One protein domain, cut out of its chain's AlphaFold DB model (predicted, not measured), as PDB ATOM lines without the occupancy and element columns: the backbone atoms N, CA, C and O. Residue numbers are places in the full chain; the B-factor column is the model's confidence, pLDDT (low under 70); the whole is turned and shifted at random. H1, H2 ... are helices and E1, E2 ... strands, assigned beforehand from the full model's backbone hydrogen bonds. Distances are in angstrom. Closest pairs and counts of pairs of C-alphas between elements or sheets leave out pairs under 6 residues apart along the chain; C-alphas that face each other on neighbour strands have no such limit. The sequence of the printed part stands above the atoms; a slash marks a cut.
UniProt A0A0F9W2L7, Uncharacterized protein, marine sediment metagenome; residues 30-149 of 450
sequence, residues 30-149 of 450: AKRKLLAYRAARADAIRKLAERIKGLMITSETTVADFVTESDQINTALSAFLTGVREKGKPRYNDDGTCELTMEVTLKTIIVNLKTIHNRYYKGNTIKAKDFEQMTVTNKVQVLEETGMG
ATOM      1  N   ALA A  30     194.312 175.425 183.223       60.94
ATOM      2  CA  ALA A  30     194.766 174.990 181.904       60.94
ATOM      3  C   ALA A  30     196.285 174.745 181.861       60.94
ATOM      4  O   ALA A  30     196.722 173.727 181.325       60.94
ATOM      5  N   LYS A  31     197.094 175.622 182.479       62.53
ATOM      6  CA  LYS A  31     198.554 175.447 182.612       62.53
ATOM      7  C   LYS A  31     198.893 174.174 183.394       62.53
ATOM      8  O   LYS A  31     199.745 173.411 182.956       62.53
ATOM      9  N   ARG A  32     198.208 173.912 184.513       65.44
ATOM     10  CA  ARG A  32     198.408 172.704 185.337       65.44
ATOM     11  C   ARG A  32     198.055 171.424 184.594       65.44
ATOM     12  O   ARG A  32     198.878 170.518 184.549       65.44
ATOM     13  N   LYS A  33     196.900 171.393 183.927       70.88
ATOM     14  CA  LYS A  33     196.513 170.269 183.063       70.88
ATOM     15  C   LYS A  33     197.538 170.018 181.963       70.88
ATOM     16  O   LYS A  33     197.910 168.876 181.717       70.88
ATOM     17  N   LEU A  34     198.049 171.084 181.344       70.56
ATOM     18  CA  LEU A  34     199.108 170.979 180.345       70.56
ATOM     19  C   LEU A  34     200.406 170.407 180.936       70.56
ATOM     20  O   LEU A  34     201.038 169.577 180.290       70.56
ATOM     21  N   LEU A  35     200.803 170.822 182.143       68.69
ATOM     22  CA  LEU A  35     201.977 170.276 182.835       68.69
ATOM     23  C   LEU A  35     201.787 168.801 183.201       68.69
ATOM     24  O   LEU A  35     202.681 168.009 182.923       68.69
ATOM     25  N   ALA A  36     200.621 168.423 183.730       73.19
ATOM     26  CA  ALA A  36     200.277 167.030 184.019       73.19
ATOM     27  C   ALA A  36     200.345 166.167 182.756       73.19
ATOM     28  O   ALA A  36     200.937 165.094 182.762       73.19
ATOM     29  N   TYR A  37     199.803 166.665 181.643       75.94
ATOM     30  CA  TYR A  37     199.896 166.003 180.346       75.94
ATOM     31  C   TYR A  37     201.337 165.875 179.846       75.94
ATOM     32  O   TYR A  37     201.728 164.797 179.406       75.94
ATOM     33  N   ARG A  38     202.149 166.935 179.926       75.50
ATOM     34  CA  ARG A  38     203.563 166.868 179.523       75.50
ATOM     35  C   ARG A  38     204.355 165.898 180.409       75.50
ATOM     36  O   ARG A  38     205.180 165.157 179.884       75.50
ATOM     37  N   ALA A  39     204.055 165.842 181.708       70.25
ATOM     38  CA  ALA A  39     204.631 164.871 182.637       70.25
ATOM     39  C   ALA A  39     204.218 163.436 182.294       70.25
ATOM     40  O   ALA A  39     205.078 162.567 182.169       70.25
ATOM     41  N   ALA A  40     202.926 163.204 182.040       77.38
ATOM     42  CA  ALA A  40     202.411 161.911 181.600       77.38
ATOM     43  C   ALA A  40     203.062 161.478 180.284       77.38
ATOM     44  O   ALA A  40     203.466 160.330 180.130       77.38
ATOM     45  N   ARG A  41     203.241 162.416 179.349       78.94
ATOM     46  CA  ARG A  41     203.937 162.174 178.087       78.94
ATOM     47  C   ARG A  41     205.413 161.857 178.285       78.94
ATOM     48  O   ARG A  41     205.906 160.928 177.658       78.94
ATOM     49  N   ALA A  42     206.121 162.585 179.144       73.94
ATOM     50  CA  ALA A  42     207.518 162.298 179.458       73.94
ATOM     51  C   ALA A  42     207.685 160.910 180.103       73.94
ATOM     52  O   ALA A  42     208.567 160.154 179.696       73.94
ATOM     53  N   ASP A  43     206.808 160.542 181.043       78.12
ATOM     54  CA  ASP A  43     206.801 159.215 181.672       78.12
ATOM     55  C   ASP A  43     206.466 158.099 180.666       78.12
ATOM     56  O   ASP A  43     207.113 157.051 180.660       78.12
ATOM     57  N   ALA A  44     205.519 158.338 179.750       82.19
ATOM     58  CA  ALA A  44     205.183 157.399 178.677       82.19
ATOM     59  C   ALA A  44     206.373 157.185 177.732       82.19
ATOM     60  O   ALA A  44     206.721 156.044 177.431       82.19
ATOM     61  N   ILE A  45     207.040 158.269 177.312       79.88
ATOM     62  CA  ILE A  45     208.257 158.211 176.488       79.88
ATOM     63  C   ILE A  45     209.345 157.413 177.206       79.88
ATOM     64  O   ILE A  45     209.991 156.584 176.572       79.88
ATOM     65  N   ARG A  46     209.545 157.636 178.511       84.38
ATOM     66  CA  ARG A  46     210.547 156.922 179.313       84.38
ATOM     67  C   ARG A  46     210.276 155.417 179.343       84.38
ATOM     68  O   ARG A  46     211.149 154.645 178.955       84.38
ATOM     69  N   LYS A  47     209.064 155.004 179.728       88.38
ATOM     70  CA  LYS A  47     208.651 153.589 179.746       88.38
ATOM     71  C   LYS A  47     208.780 152.946 178.367       88.38
ATOM     72  O   LYS A  47     209.299 151.840 178.230       88.38
ATOM     73  N   LEU A  48     208.374 153.669 177.322       88.88
ATOM     74  CA  LEU A  48     208.480 153.193 175.946       88.88
ATOM     75  C   LEU A  48     209.939 153.044 175.506       88.88
ATOM     76  O   LEU A  48     210.284 152.060 174.856       88.88
ATOM     77  N   ALA A  49     210.804 153.985 175.890       86.19
ATOM     78  CA  ALA A  49     212.237 153.918 175.638       86.19
ATOM     79  C   ALA A  49     212.862 152.689 176.304       86.19
ATOM     80  O   ALA A  49     213.625 151.979 175.656       86.19
ATOM     81  N   GLU A  50     212.529 152.423 177.569       91.44
ATOM     82  CA  GLU A  50     212.995 151.249 178.315       91.44
ATOM     83  C   GLU A  50     212.551 149.953 177.631       91.44
ATOM     84  O   GLU A  50     213.373 149.071 177.369       91.44
ATOM     85  N   ARG A  51     211.277 149.870 177.234       92.75
ATOM     86  CA  ARG A  51     210.756 148.702 176.521       92.75
ATOM     87  C   ARG A  51     211.409 148.500 175.157       92.75
ATOM     88  O   ARG A  51     211.686 147.364 174.789       92.75
ATOM     89  N   ILE A  52     211.677 149.579 174.420       92.88
ATOM     90  CA  ILE A  52     212.371 149.520 173.127       92.88
ATOM     91  C   ILE A  52     213.827 149.106 173.308       92.88
ATOM     92  O   ILE A  52     214.297 148.260 172.555       92.88
ATOM     93  N   LYS A  53     214.523 149.651 174.310       91.75
ATOM     94  CA  LYS A  53     215.903 149.279 174.652       91.75
ATOM     95  C   LYS A  53     216.022 147.798 175.028       91.75
ATOM     96  O   LYS A  53     217.021 147.176 174.687       91.75
ATOM     97  N   GLY A  54     214.989 147.223 175.642       92.50
ATOM     98  CA  GLY A  54     214.916 145.792 175.946       92.50
ATOM     99  C   GLY A  54     214.635 144.872 174.749       92.50
ATOM    100  O   GLY A  54     214.662 143.656 174.916       92.50
ATOM    101  N   LEU A  55     214.352 145.401 173.552       93.69
ATOM    102  CA  LEU A  55     214.125 144.562 172.372       93.69
ATOM    103  C   LEU A  55     215.431 143.915 171.907       93.69
ATOM    104  O   LEU A  55     216.483 144.553 171.861       93.69
ATOM    105  N   MET A  56     215.341 142.653 171.496       92.19
ATOM    106  CA  MET A  56     216.477 141.911 170.961       92.19
ATOM    107  C   MET A  56     216.643 142.204 169.470       92.19
ATOM    108  O   MET A  56     215.686 142.057 168.705       92.19
ATOM    109  N   ILE A  57     217.844 142.608 169.057       91.19
ATOM    110  CA  ILE A  57     218.217 142.753 167.643       91.19
ATOM    111  C   ILE A  57     218.635 141.384 167.101       91.19
ATOM    112  O   ILE A  57     218.078 140.918 166.109       91.19
ATOM    113  N   THR A  58     219.557 140.716 167.797       88.50
ATOM    114  CA  THR A  58     219.975 139.327 167.543       88.50
ATOM    115  C   THR A  58     219.724 138.470 168.786       88.50
ATOM    116  O   THR A  58     219.130 138.948 169.746       88.50
ATOM    117  N   SER A  59     220.175 137.214 168.810       85.06
ATOM    118  CA  SER A  59     220.124 136.369 170.013       85.06
ATOM    119  C   SER A  59     221.025 136.849 171.158       85.06
ATOM    120  O   SER A  59     220.822 136.417 172.287       85.06
ATOM    121  N   GLU A  60     222.003 137.718 170.886       87.00
ATOM    122  CA  GLU A  60     223.018 138.149 171.863       87.00
ATOM    123  C   GLU A  60     223.066 139.670 172.059       87.00
ATOM    124  O   GLU A  60     223.673 140.136 173.017       87.00
ATOM    125  N   THR A  61     222.425 140.451 171.182       90.75
ATOM    126  CA  THR A  61     222.467 141.921 171.218       90.75
ATOM    127  C   THR A  61     221.081 142.536 171.341       90.75
ATOM    128  O   THR A  61     220.136 142.156 170.640       90.75
ATOM    129  N   THR A  62     220.968 143.535 172.208       94.00
ATOM    130  CA  THR A  62     219.753 144.318 172.434       94.00
ATOM    131  C   THR A  62     219.841 145.699 171.789       94.00
ATOM    132  O   THR A  62     220.904 146.170 171.380       94.00
ATOM    133  N   VAL A  63     218.702 146.387 171.704       92.94
ATOM    134  CA  VAL A  63     218.671 147.798 171.303       92.94
ATOM    135  C   VAL A  63     219.424 148.674 172.308       92.94
ATOM    136  O   VAL A  63     220.019 149.666 171.898       92.94
ATOM    137  N   ALA A  64     219.443 148.317 173.595       92.88
ATOM    138  CA  ALA A  64     220.254 149.008 174.594       92.88
ATOM    139  C   ALA A  64     221.744 148.972 174.225       92.88
ATOM    140  O   ALA A  64     222.370 150.028 174.176       92.88
ATOM    141  N   ASP A  65     222.268 147.791 173.884       92.56
ATOM    142  CA  ASP A  65     223.674 147.617 173.499       92.56
ATOM    143  C   ASP A  65     224.009 148.463 172.268       92.56
ATOM    144  O   ASP A  65     224.971 149.222 172.278       92.56
ATOM    145  N   PHE A  66     223.149 148.426 171.244       92.19
ATOM    146  CA  PHE A  66     223.308 149.237 170.034       92.19
ATOM    147  C   PHE A  66     223.364 150.743 170.315       92.19
ATOM    148  O   PHE A  66     224.117 151.476 169.676       92.19
ATOM    149  N   VAL A  67     222.547 151.218 171.251       90.06
ATOM    150  CA  VAL A  67     222.441 152.640 171.586       90.06
ATOM    151  C   VAL A  67     223.645 153.132 172.389       90.06
ATOM    152  O   VAL A  67     224.040 154.286 172.232       90.06
ATOM    153  N   THR A  68     224.242 152.271 173.210       89.44
ATOM    154  CA  THR A  68     225.420 152.602 174.027       89.44
ATOM    155  C   THR A  68     226.702 152.742 173.194       89.44
ATOM    156  O   THR A  68     227.645 153.393 173.633       89.44
ATOM    157  N   GLU A  69     226.737 152.218 171.966       88.62
ATOM    158  CA  GLU A  69     227.887 152.334 171.050       88.62
ATOM    159  C   GLU A  69     228.200 153.782 170.628       88.62
ATOM    160  O   GLU A  69     229.327 154.091 170.241       88.62
ATOM    161  N   SER A  70     227.210 154.684 170.641       85.50
ATOM    162  CA  SER A  70     227.416 156.088 170.265       85.50
ATOM    163  C   SER A  70     226.338 157.017 170.817       85.50
ATOM    164  O   SER A  70     225.139 156.808 170.616       85.50
ATOM    165  N   ASP A  71     226.768 158.146 171.379       74.31
ATOM    166  CA  ASP A  71     225.878 159.218 171.837       74.31
ATOM    167  C   ASP A  71     224.993 159.779 170.713       74.31
ATOM    168  O   ASP A  71     223.852 160.188 170.951       74.31
ATOM    169  N   GLN A  72     225.474 159.756 169.463       77.06
ATOM    170  CA  GLN A  72     224.685 160.173 168.300       77.06
ATOM    171  C   GLN A  72     223.519 159.210 168.036       77.06
ATOM    172  O   GLN A  72     222.426 159.651 167.675       77.06
ATOM    173  N   ILE A  73     223.724 157.908 168.262       86.94
ATOM    174  CA  ILE A  73     222.689 156.874 168.129       86.94
ATOM    175  C   ILE A  73     221.641 157.053 169.231       86.94
ATOM    176  O   ILE A  73     220.444 157.080 168.935       86.94
ATOM    177  N   ASN A  74     222.074 157.260 170.479       82.12
ATOM    178  CA  ASN A  74     221.173 157.530 171.603       82.12
ATOM    179  C   ASN A  74     220.331 158.788 171.376       82.12
ATOM    180  O   ASN A  74     219.108 158.750 171.510       82.12
ATOM    181  N   THR A  75     220.962 159.873 170.927       71.44
ATOM    182  CA  THR A  75     220.269 161.128 170.613       71.44
ATOM    183  C   THR A  75     219.239 160.939 169.494       71.44
ATOM    184  O   THR A  75     218.107 161.419 169.600       71.44
ATOM    185  N   ALA A  76     219.587 160.206 168.432       72.81
ATOM    186  CA  ALA A  76     218.674 159.934 167.325       72.81
ATOM    187  C   ALA A  76     217.477 159.062 167.748       72.81
ATOM    188  O   ALA A  76     216.350 159.318 167.312       72.81
ATOM    189  N   LEU A  77     217.691 158.082 168.633       83.88
ATOM    190  CA  LEU A  77     216.608 157.275 169.193       83.88
ATOM    191  C   LEU A  77     215.680 158.122 170.078       83.88
ATOM    192  O   LEU A  77     214.462 158.057 169.922       83.88
ATOM    193  N   SER A  78     216.220 158.963 170.963       71.88
ATOM    194  CA  SER A  78     215.418 159.882 171.789       71.88
ATOM    195  C   SER A  78     214.568 160.838 170.942       71.88
ATOM    196  O   SER A  78     213.396 161.079 171.248       71.88
ATOM    197  N   ALA A  79     215.123 161.343 169.838       68.56
ATOM    198  CA  ALA A  79     214.394 162.182 168.892       68.56
ATOM    199  C   ALA A  79     213.219 161.444 168.238       68.56
ATOM    200  O   ALA A  79     212.117 161.987 168.150       68.56
ATOM    201  N   PHE A  80     213.435 160.191 167.823       82.38
ATOM    202  CA  PHE A  80     212.368 159.336 167.312       82.38
ATOM    203  C   PHE A  80     211.252 159.149 168.347       82.38
ATOM    204  O   PHE A  80     210.086 159.380 168.031       82.38
ATOM    205  N   LEU A  81     211.609 158.806 169.589       77.94
ATOM    206  CA  LEU A  81     210.661 158.555 170.679       77.94
ATOM    207  C   LEU A  81     209.795 159.776 171.014       77.94
ATOM    208  O   LEU A  81     208.602 159.641 171.269       77.94
ATOM    209  N   THR A  82     210.365 160.980 170.940       66.81
ATOM    210  CA  THR A  82     209.630 162.235 171.186       66.81
ATOM    211  C   THR A  82     208.523 162.477 170.148       66.81
ATOM    212  O   THR A  82     207.490 163.085 170.451       66.81
ATOM    213  N   GLY A  83     208.723 161.976 168.924       67.12
ATOM    214  CA  GLY A  83     207.778 162.062 167.809       67.12
ATOM    215  C   GLY A  83     206.794 160.892 167.699       67.12
ATOM    216  O   GLY A  83     206.013 160.859 166.745       67.12
ATOM    217  N   VAL A  84     206.822 159.931 168.630       79.69
ATOM    218  CA  VAL A  84     205.883 158.800 168.643       79.69
ATOM    219  C   VAL A  84     204.452 159.295 168.874       79.69
ATOM    220  O   VAL A  84     204.213 160.301 169.547       79.69
ATOM    221  N   ARG A  85     203.488 158.604 168.257       78.88
ATOM    222  CA  ARG A  85     202.074 158.979 168.293       78.88
ATOM    223  C   ARG A  85     201.425 158.591 169.618       78.88
ATOM    224  O   ARG A  85     201.732 157.563 170.216       78.88
ATOM    225  N   GLU A  86     200.485 159.426 170.033       85.25
ATOM    226  CA  GLU A  86     199.621 159.170 171.181       85.25
ATOM    227  C   GLU A  86     198.447 158.296 170.755       85.25
ATOM    228  O   GLU A  86     197.817 158.532 169.718       85.25
ATOM    229  N   LYS A  87     198.144 157.293 171.576       88.56
ATOM    230  CA  LYS A  87     196.983 156.435 171.399       88.56
ATOM    231  C   LYS A  87     195.781 157.089 172.075       88.56
ATOM    232  O   LYS A  87     195.573 156.962 173.278       88.56
ATOM    233  N   GLY A  88     194.969 157.783 171.284       84.38
ATOM    234  CA  GLY A  88     193.755 158.441 171.772       84.38
ATOM    235  C   GLY A  88     194.020 159.783 172.462       84.38
ATOM    236  O   GLY A  88     194.988 160.471 172.153       84.38
ATOM    237  N   LYS A  89     193.100 160.195 173.343       81.44
ATOM    238  CA  LYS A  89     193.190 161.458 174.095       81.44
ATOM    239  C   LYS A  89     193.749 161.205 175.504       81.44
ATOM    240  O   LYS A  89     193.438 160.154 176.063       81.44
ATOM    241  N   PRO A  90     194.475 162.168 176.105       82.31
ATOM    242  CA  PRO A  90     194.899 162.078 177.502       82.31
ATOM    243  C   PRO A  90     193.690 161.939 178.433       82.31
ATOM    244  O   PRO A  90     192.687 162.642 178.256       82.31
ATOM    245  N   ARG A  91     193.788 161.053 179.424       85.94
ATOM    246  CA  ARG A  91     192.741 160.821 180.420       85.94
ATOM    247  C   ARG A  91     193.098 161.557 181.704       85.94
ATOM    248  O   ARG A  91     194.113 161.261 182.316       85.94
ATOM    249  N   TYR A  92     192.255 162.501 182.101       81.38
ATOM    250  CA  TYR A  92     192.394 163.210 183.371       81.38
ATOM    251  C   TYR A  92     191.483 162.555 184.405       81.38
ATOM    252  O   TYR A  92     190.286 162.401 184.152       81.38
ATOM    253  N   ASN A  93     192.059 162.174 185.535       81.50
ATOM    254  CA  ASN A  93     191.366 161.586 186.669       81.50
ATOM    255  C   ASN A  93     190.963 162.685 187.672       81.50
ATOM    256  O   ASN A  93     191.551 163.771 187.709       81.50
ATOM    257  N   ASP A  94     189.956 162.402 188.502       74.31
ATOM    258  CA  ASP A  94     189.423 163.357 189.490       74.31
ATOM    259  C   ASP A  94     190.412 163.669 190.631       74.31
ATOM    260  O   ASP A  94     190.247 164.655 191.346       74.31
ATOM    261  N   ASP A  95     191.458 162.854 190.781       68.12
ATOM    262  CA  ASP A  95     192.567 163.038 191.724       68.12
ATOM    263  C   ASP A  95     193.662 163.994 191.206       68.12
ATOM    264  O   ASP A  95     194.679 164.192 191.868       68.12
ATOM    265  N   GLY A  96     193.462 164.595 190.028       66.62
ATOM    266  CA  GLY A  96     194.434 165.489 189.400       66.62
ATOM    267  C   GLY A  96     195.557 164.756 188.667       66.62
ATOM    268  O   GLY A  96     196.526 165.391 188.261       66.62
ATOM    269  N   THR A  97     195.463 163.439 188.467       77.00
ATOM    270  CA  THR A  97     196.410 162.701 187.622       77.00
ATOM    271  C   THR A  97     195.981 162.695 186.153       77.00
ATOM    272  O   THR A  97     194.807 162.806 185.803       77.00
ATOM    273  N   CYS A  98     196.964 162.604 185.265       80.88
ATOM    274  CA  CYS A  98     196.817 162.503 183.825       80.88
ATOM    275  C   CYS A  98     197.499 161.218 183.354       80.88
ATOM    276  O   CYS A  98     198.674 160.986 183.639       80.88
ATOM    277  N   GLU A  99     196.763 160.392 182.622       87.88
ATOM    278  CA  GLU A  99     197.246 159.178 181.978       87.88
ATOM    279  C   GLU A  99     197.333 159.410 180.467       87.88
ATOM    280  O   GLU A  99     196.394 159.913 179.836       87.88
ATOM    281  N   LEU A 100     198.457 159.019 179.871       86.25
ATOM    282  CA  LEU A 100     198.660 159.081 178.427       86.25
ATOM    283  C   LEU A 100     199.290 157.792 177.924       86.25
ATOM    284  O   LEU A 100     200.375 157.415 178.364       86.25
ATOM    285  N   THR A 101     198.648 157.158 176.948       89.81
ATOM    286  CA  THR A 101     199.194 155.979 176.275       89.81
ATOM    287  C   THR A 101     199.881 156.385 174.978       89.81
ATOM    288  O   THR A 101     199.304 157.080 174.142       89.81
ATOM    289  N   MET A 102     201.119 155.936 174.791       86.06
ATOM    290  CA  MET A 102     201.854 156.064 173.534       86.06
ATOM    291  C   MET A 102     201.961 154.704 172.862       86.06
ATOM    292  O   MET A 102     202.168 153.698 173.540       86.06
ATOM    293  N   GLU A 103     201.833 154.678 171.535       91.94
ATOM    294  CA  GLU A 103     201.917 153.443 170.758       91.94
ATOM    295  C   GLU A 103     202.910 153.562 169.602       91.94
ATOM    296  O   GLU A 103     202.987 154.570 168.895       91.94
ATOM    297  N   VAL A 104     203.666 152.491 169.378       92.00
ATOM    298  CA  VAL A 104     204.550 152.370 168.223       92.00
ATOM    299  C   VAL A 104     204.616 150.923 167.760       92.00
ATOM    300  O   VAL A 104     204.705 149.985 168.548       92.00
ATOM    301  N   THR A 105     204.577 150.724 166.447       93.12
ATOM    302  CA  THR A 105     204.687 149.383 165.872       93.12
ATOM    303  C   THR A 105     206.145 148.953 165.774       93.12
ATOM    304  O   THR A 105     207.023 149.755 165.441       93.12
ATOM    305  N   LEU A 106     206.401 147.658 165.970       90.88
ATOM    306  CA  LEU A 106     207.730 147.065 165.822       90.88
ATOM    307  C   LEU A 106     208.322 147.359 164.437       90.88
ATOM    308  O   LEU A 106     209.498 147.685 164.314       90.88
ATOM    309  N   LYS A 107     207.489 147.346 163.391       90.94
ATOM    310  CA  LYS A 107     207.897 147.712 162.028       90.94
ATOM    311  C   LYS A 107     208.463 149.136 161.951       90.94
ATOM    312  O   LYS A 107     209.473 149.348 161.288       90.94
ATOM    313  N   THR A 108     207.834 150.098 162.627       88.94
ATOM    314  CA  THR A 108     208.305 151.494 162.651       88.94
ATOM    315  C   THR A 108     209.631 151.609 163.397       88.94
ATOM    316  O   THR A 108     210.536 152.292 162.919       88.94
ATOM    317  N   ILE A 109     209.773 150.893 164.518       91.38
ATOM    318  CA  ILE A 109     211.027 150.824 165.281       91.38
ATOM    319  C   ILE A 109     212.151 150.261 164.405       91.38
ATOM    320  O   ILE A 109     213.193 150.892 164.288       91.38
ATOM    321  N   ILE A 110     211.927 149.132 163.725       91.62
ATOM    322  CA  ILE A 110     212.920 148.496 162.843       91.62
ATOM    323  C   ILE A 110     213.378 149.455 161.739       91.62
ATOM    324  O   ILE A 110     214.575 149.601 161.501       91.62
ATOM    325  N   VAL A 111     212.438 150.131 161.069       90.69
ATOM    326  CA  VAL A 111     212.766 151.104 160.013       90.69
ATOM    327  C   VAL A 111     213.604 152.256 160.572       90.69
ATOM    328  O   VAL A 111     214.585 152.667 159.947       90.69
ATOM    329  N   ASN A 112     213.249 152.765 161.753       90.50
ATOM    330  CA  ASN A 112     213.985 153.851 162.387       90.50
ATOM    331  C   ASN A 112     215.391 153.414 162.830       90.50
ATOM    332  O   ASN A 112     216.361 154.080 162.480       90.50
ATOM    333  N   LEU A 113     215.525 152.258 163.487       92.31
ATOM    334  CA  LEU A 113     216.816 151.707 163.906       92.31
ATOM    335  C   LEU A 113     217.743 151.447 162.713       92.31
ATOM    336  O   LEU A 113     218.909 151.826 162.769       92.31
ATOM    337  N   LYS A 114     217.227 150.908 161.599       92.12
ATOM    338  CA  LYS A 114     217.988 150.783 160.341       92.12
ATOM    339  C   LYS A 114     218.468 152.138 159.817       92.12
ATOM    340  O   LYS A 114     219.593 152.257 159.345       92.12
ATOM    341  N   THR A 115     217.622 153.163 159.905       88.19
ATOM    342  CA  THR A 115     217.970 154.525 159.475       88.19
ATOM    343  C   THR A 115     219.088 155.110 160.340       88.19
ATOM    344  O   THR A 115     220.035 155.688 159.811       88.19
ATOM    345  N   ILE A 116     219.002 154.937 161.663       88.69
ATOM    346  CA  ILE A 116     220.025 155.377 162.621       88.69
ATOM    347  C   ILE A 116     221.337 154.622 162.387       88.69
ATOM    348  O   ILE A 116     222.394 155.247 162.315       88.69
ATOM    349  N   HIS A 117     221.262 153.299 162.224       91.50
ATOM    350  CA  HIS A 117     222.404 152.431 161.940       91.50
ATOM    351  C   HIS A 117     223.155 152.894 160.692       91.50
ATOM    352  O   HIS A 117     224.324 153.253 160.798       91.50
ATOM    353  N   ASN A 118     222.466 153.027 159.557       89.00
ATOM    354  CA  ASN A 118     223.083 153.452 158.297       89.00
ATOM    355  C   ASN A 118     223.740 154.837 158.375       89.00
ATOM    356  O   ASN A 118     224.667 155.123 157.623       89.00
ATOM    357  N   ARG A 119     223.234 155.720 159.244       85.81
ATOM    358  CA  ARG A 119     223.713 157.100 159.352       85.81
ATOM    359  C   ARG A 119     224.887 157.254 160.318       85.81
ATOM    360  O   ARG A 119     225.786 158.041 160.038       85.81
ATOM    361  N   TYR A 120     224.864 156.555 161.450       86.81
ATOM    362  CA  TYR A 120     225.776 156.829 162.567       86.81
ATOM    363  C   TYR A 120     226.613 155.626 163.008       86.81
ATOM    364  O   TYR A 120     227.675 155.820 163.601       86.81
ATOM    365  N   TYR A 121     226.178 154.395 162.735       88.06
ATOM    366  CA  TYR A 121     226.901 153.209 163.181       88.06
ATOM    367  C   TYR A 121     228.029 152.857 162.209       88.06
ATOM    368  O   TYR A 121     227.806 152.635 161.022       88.06
ATOM    369  N   LYS A 122     229.257 152.794 162.730       86.00
ATOM    370  CA  LYS A 122     230.473 152.451 161.967       86.00
ATOM    371  C   LYS A 122     231.101 151.121 162.402       86.00
ATOM    372  O   LYS A 122     232.168 150.765 161.909       86.00
ATOM    373  N   GLY A 123     230.478 150.420 163.350       81.69
ATOM    374  CA  GLY A 123     230.948 149.128 163.842       81.69
ATOM    375  C   GLY A 123     230.586 147.970 162.908       81.69
ATOM    376  O   GLY A 123     229.819 148.127 161.960       81.69
ATOM    377  N   ASN A 124     231.117 146.783 163.207       82.12
ATOM    378  CA  ASN A 124     230.847 145.552 162.449       82.12
ATOM    379  C   ASN A 124     229.977 144.534 163.207       82.12
ATOM    380  O   ASN A 124     229.639 143.492 162.640       82.12
ATOM    381  N   THR A 125     229.624 144.817 164.464       81.56
ATOM    382  CA  THR A 125     228.917 143.888 165.360       81.56
ATOM    383  C   THR A 125     227.460 143.695 164.949       81.56
ATOM    384  O   THR A 125     226.954 142.580 164.987       81.56
ATOM    385  N   ILE A 126     226.793 144.768 164.516       86.25
ATOM    386  CA  ILE A 126     225.387 144.746 164.098       86.25
ATOM    387  C   ILE A 126     225.313 145.107 162.617       86.25
ATOM    388  O   ILE A 126     225.820 146.148 162.198       86.25
ATOM    389  N   LYS A 127     224.673 144.264 161.808       88.50
ATOM    390  CA  LYS A 127     224.450 144.497 160.376       88.50
ATOM    391  C   LYS A 127     223.024 144.984 160.142       88.50
ATOM    392  O   LYS A 127     222.093 144.585 160.832       88.50
ATOM    393  N   ALA A 128     222.812 145.779 159.092       84.62
ATOM    394  CA  ALA A 128     221.486 146.316 158.763       84.62
ATOM    395  C   ALA A 128     220.404 145.229 158.567       84.62
ATOM    396  O   ALA A 128     219.225 145.462 158.841       84.62
ATOM    397  N   LYS A 129     220.800 144.026 158.124       87.19
ATOM    398  CA  LYS A 129     219.911 142.862 157.979       87.19
ATOM    399  C   LYS A 129     219.451 142.269 159.317       87.19
ATOM    400  O   LYS A 129     218.398 141.648 159.369       87.19
ATOM    401  N   ASP A 130     220.199 142.481 160.397       88.62
ATOM    402  CA  ASP A 130     219.895 141.889 161.704       88.62
ATOM    403  C   ASP A 130     218.628 142.522 162.300       88.62
ATOM    404  O   ASP A 130     217.810 141.843 162.910       88.62
ATOM    405  N   PHE A 131     218.350 143.791 161.980       89.19
ATOM    406  CA  PHE A 131     217.089 144.442 162.344       89.19
ATOM    407  C   PHE A 131     215.849 143.800 161.692       89.19
ATOM    408  O   PHE A 131     214.736 144.003 162.169       89.19
ATOM    409  N   GLU A 132     215.992 143.019 160.614       85.69
ATOM    410  CA  GLU A 132     214.868 142.259 160.037       85.69
ATOM    411  C   GLU A 132     214.493 141.064 160.914       85.69
ATOM    412  O   GLU A 132     213.310 140.736 161.045       85.69
ATOM    413  N   GLN A 133     215.486 140.474 161.587       83.94
ATOM    414  CA  GLN A 133     215.300 139.344 162.496       83.94
ATOM    415  C   GLN A 133     214.519 139.740 163.746       83.94
ATOM    416  O   GLN A 133     213.851 138.893 164.331       83.94
ATOM    417  N   MET A 134     214.480 141.031 164.097       86.12
ATOM    418  CA  MET A 134     213.664 141.538 165.202       86.12
ATOM    419  C   MET A 134     212.187 141.142 165.094       86.12
ATOM    420  O   MET A 134     211.544 140.994 166.129       86.12
ATOM    421  N   THR A 135     211.656 140.956 163.876       84.06
ATOM    422  CA  THR A 135     210.272 140.485 163.653       84.06
ATOM    423  C   THR A 135     210.030 139.048 164.115       84.06
ATOM    424  O   THR A 135     208.894 138.688 164.411       84.06
ATOM    425  N   VAL A 136     211.090 138.241 164.185       83.81
ATOM    426  CA  VAL A 136     211.069 136.842 164.624       83.81
ATOM    427  C   VAL A 136     211.479 136.742 166.093       83.81
ATOM    428  O   VAL A 136     210.841 136.028 166.864       83.81
ATOM    429  N   THR A 137     212.512 137.486 166.497       82.69
ATOM    430  CA  THR A 137     213.064 137.449 167.859       82.69
ATOM    431  C   THR A 137     212.115 138.078 168.882       82.69
ATOM    432  O   THR A 137     212.023 137.607 170.014       82.69
ATOM    433  N   ASN A 138     211.357 139.110 168.493       86.00
ATOM    434  CA  ASN A 138     210.426 139.802 169.384       86.00
ATOM    435  C   ASN A 138     208.978 139.435 169.042       86.00
ATOM    436  O   ASN A 138     208.484 139.723 167.957       86.00
ATOM    437  N   LYS A 139     208.253 138.867 170.013       83.00
ATOM    438  CA  LYS A 139     206.847 138.446 169.843       83.00
ATOM    439  C   LYS A 139     205.843 139.611 169.813       83.00
ATOM    440  O   LYS A 139     204.660 139.397 169.567       83.00
ATOM    441  N   VAL A 140     206.288 140.833 170.101       85.12
ATOM    442  CA  VAL A 140     205.430 142.013 170.266       85.12
ATOM    443  C   VAL A 140     205.379 142.808 168.963       85.12
ATOM    444  O   VAL A 140     206.396 143.324 168.516       85.12
ATOM    445  N   GLN A 141     204.192 142.951 168.366       86.12
ATOM    446  CA  GLN A 141     204.014 143.718 167.123       86.12
ATOM    447  C   GLN A 141     203.758 145.213 167.362       86.12
ATOM    448  O   GLN A 141     204.135 146.045 166.531       86.12
ATOM    449  N   VAL A 142     203.136 145.552 168.492       89.88
ATOM    450  CA  VAL A 142     202.831 146.925 168.913       89.88
ATOM    451  C   VAL A 142     203.292 147.086 170.353       89.88
ATOM    452  O   VAL A 142     202.927 146.290 171.215       89.88
ATOM    453  N   LEU A 143     204.135 148.086 170.593       91.75
ATOM    454  CA  LEU A 143     204.546 148.483 171.927       91.75
ATOM    455  C   LEU A 143     203.636 149.621 172.362       91.75
ATOM    456  O   LEU A 143     203.533 150.632 171.667       91.75
ATOM    457  N   GLU A 144     202.992 149.430 173.505       92.75
ATOM    458  CA  GLU A 144     202.108 150.409 174.119       92.75
ATOM    459  C   GLU A 144     202.548 150.616 175.556       92.75
ATOM    460  O   GLU A 144     202.699 149.645 176.298       92.75
ATOM    461  N   GLU A 145     202.748 151.873 175.931       91.50
ATOM    462  CA  GLU A 145     203.118 152.249 177.288       91.50
ATOM    463  C   GLU A 145     202.270 153.420 177.757       91.50
ATOM    464  O   GLU A 145     202.098 154.409 177.039       91.50
ATOM    465  N   THR A 146     201.747 153.300 178.977       90.69
ATOM    466  CA  THR A 146     200.958 154.350 179.621       90.69
ATOM    467  C   THR A 146     201.817 155.073 180.645       90.69
ATOM    468  O   THR A 146     202.257 154.501 181.650       90.69
ATOM    469  N   GLY A 147     202.058 156.350 180.376       84.75
ATOM    470  CA  GLY A 147     202.681 157.269 181.307       84.75
ATOM    471  C   GLY A 147     201.659 157.910 182.232       84.75
ATOM    472  O   GLY A 147     200.494 158.079 181.867       84.75
ATOM    473  N   MET A 148     202.116 158.268 183.428       83.88
ATOM    474  CA  MET A 148     201.324 158.981 184.424       83.88
ATOM    475  C   MET A 148     202.009 160.297 184.774       83.88
ATOM    476  O   MET A 148     203.218 160.343 184.993       83.88
ATOM    477  N   GLY A 149     201.237 161.374 184.830       76.19
ATOM    478  CA  GLY A 149     201.686 162.684 185.277       76.19
ATOM    479  C   GLY A 149     200.688 163.244 186.270       76.19
ATOM    480  O   GLY A 149     199.493 163.233 186.008       76.19
TER     481      GLY A 149
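This is residues 30 to 149 of the 450 residues of an uncharacterized protein of marine sediment metagenome (UniProt A0A0F9W2L7). A long ribbon of two antiparallel strands, E1 and E2, has the long helix H1 packed on it, and four shorter helices, H2 to H5, cluster at the end of the ribbon where E1 ends and E2 begins. In the cluster H3 and H4 run opposite ways, H5 folds back on H4, and H2 sits at the last residues of H1; residues 83 to 96 return from the cluster and make short pairings with E1. The printed part has 120 residues, with five named helices and two named strands in the order H1, H2, H3, E1, H4, H5, E2, and its class is mixed, helices and strands. It is compact, with a radius of gyration of the C-alphas of 15.8 A, and its outline is elongated, 52 by 28 by 19 A.

Begin with the sheet, and find C-alpha 97 at (196.410, 162.701, 187.622); from there strand E1, residues 97 to 105, runs 26.8 A. Strand E2, residues 142 to 149, runs 22.7 A and ends at C-alpha 149 at (201.686, 162.684, 185.277). Then go to C-alpha 30 at (194.766, 174.990, 181.904), where helix H1, residues 30 to 53, begins its 34.1 A. H2, residues 63 to 68, is 8.7 A long, and H3, residues 71 to 82, is 16.5 A long. H4, residues 106 to 120, measures 20.8 A, and H5, residues 130 to 137, measures 10.2 A.

Look first at E1 and E2, antiparallel with 161 degrees between their directions; N 100 and O 147 are 3.0 A apart and N 145 and O 102 are 3.1 A apart, both within hydrogen-bond range. Beside E1 you will find two short antiparallel pairings, residues 85 to 86 with 102 to 103 and residues 91 to 92 with 98 to 99. H1 has 33 pairs of C-alphas within 8 A of E2, the closest being those of Ala 44 and Gly 147, 3.6 A apart. Its closest C-alphas to E1 are those of Ala 40 and Leu 100, 5.7 A apart. Move on to H3, the hub, which touches three other helices. H3 touches H1 with residues 78 to 82 alone, at a steep tilt of 51 degrees, opposite ways; the closest C-alphas are those of Ile 45 and Leu 81, 6.3 A apart. H3 and H4 touch, closest at the C-alphas of Ile 73 and Ile 116, 6.3 A apart, at a shallow tilt of 32 degrees, only just short of steep, opposite ways. H4 and H5 form a helical hairpin at a shallow tilt of 22 degrees, with the C-alphas of Ile 110 and Phe 131 closest at 5.8 A. H2 and H3 touch only at the corner, where the closest C-alphas, of Val 67 and Asn 74, are 5.1 A apart. H1 touches H2 with residues 52 to 53 alone, about perpendicular at 81 degrees; the C-alphas of Lys 53 and Ala 64 are closest at 4.4 A. H1 and H4 are only just apart, closest at 8.1 A. In H1, H2, H3 and H4 every O i to N i+4 pair is within hydrogen-bond range; in H5 it is 1 of 4, beside 3 of 5 O i to N i+3 pairs.

The two C-alphas farthest apart are those of Asp 94 and Asn 124, 52.6 A. The printed part has no cut. Its one long link is H3 to E1, 14 residues. The mean pLDDT of the printed part is 83.9; look for values under 70 at residues 30 to 32, 35, 79, 82 to 83 and 95 to 96 of this model.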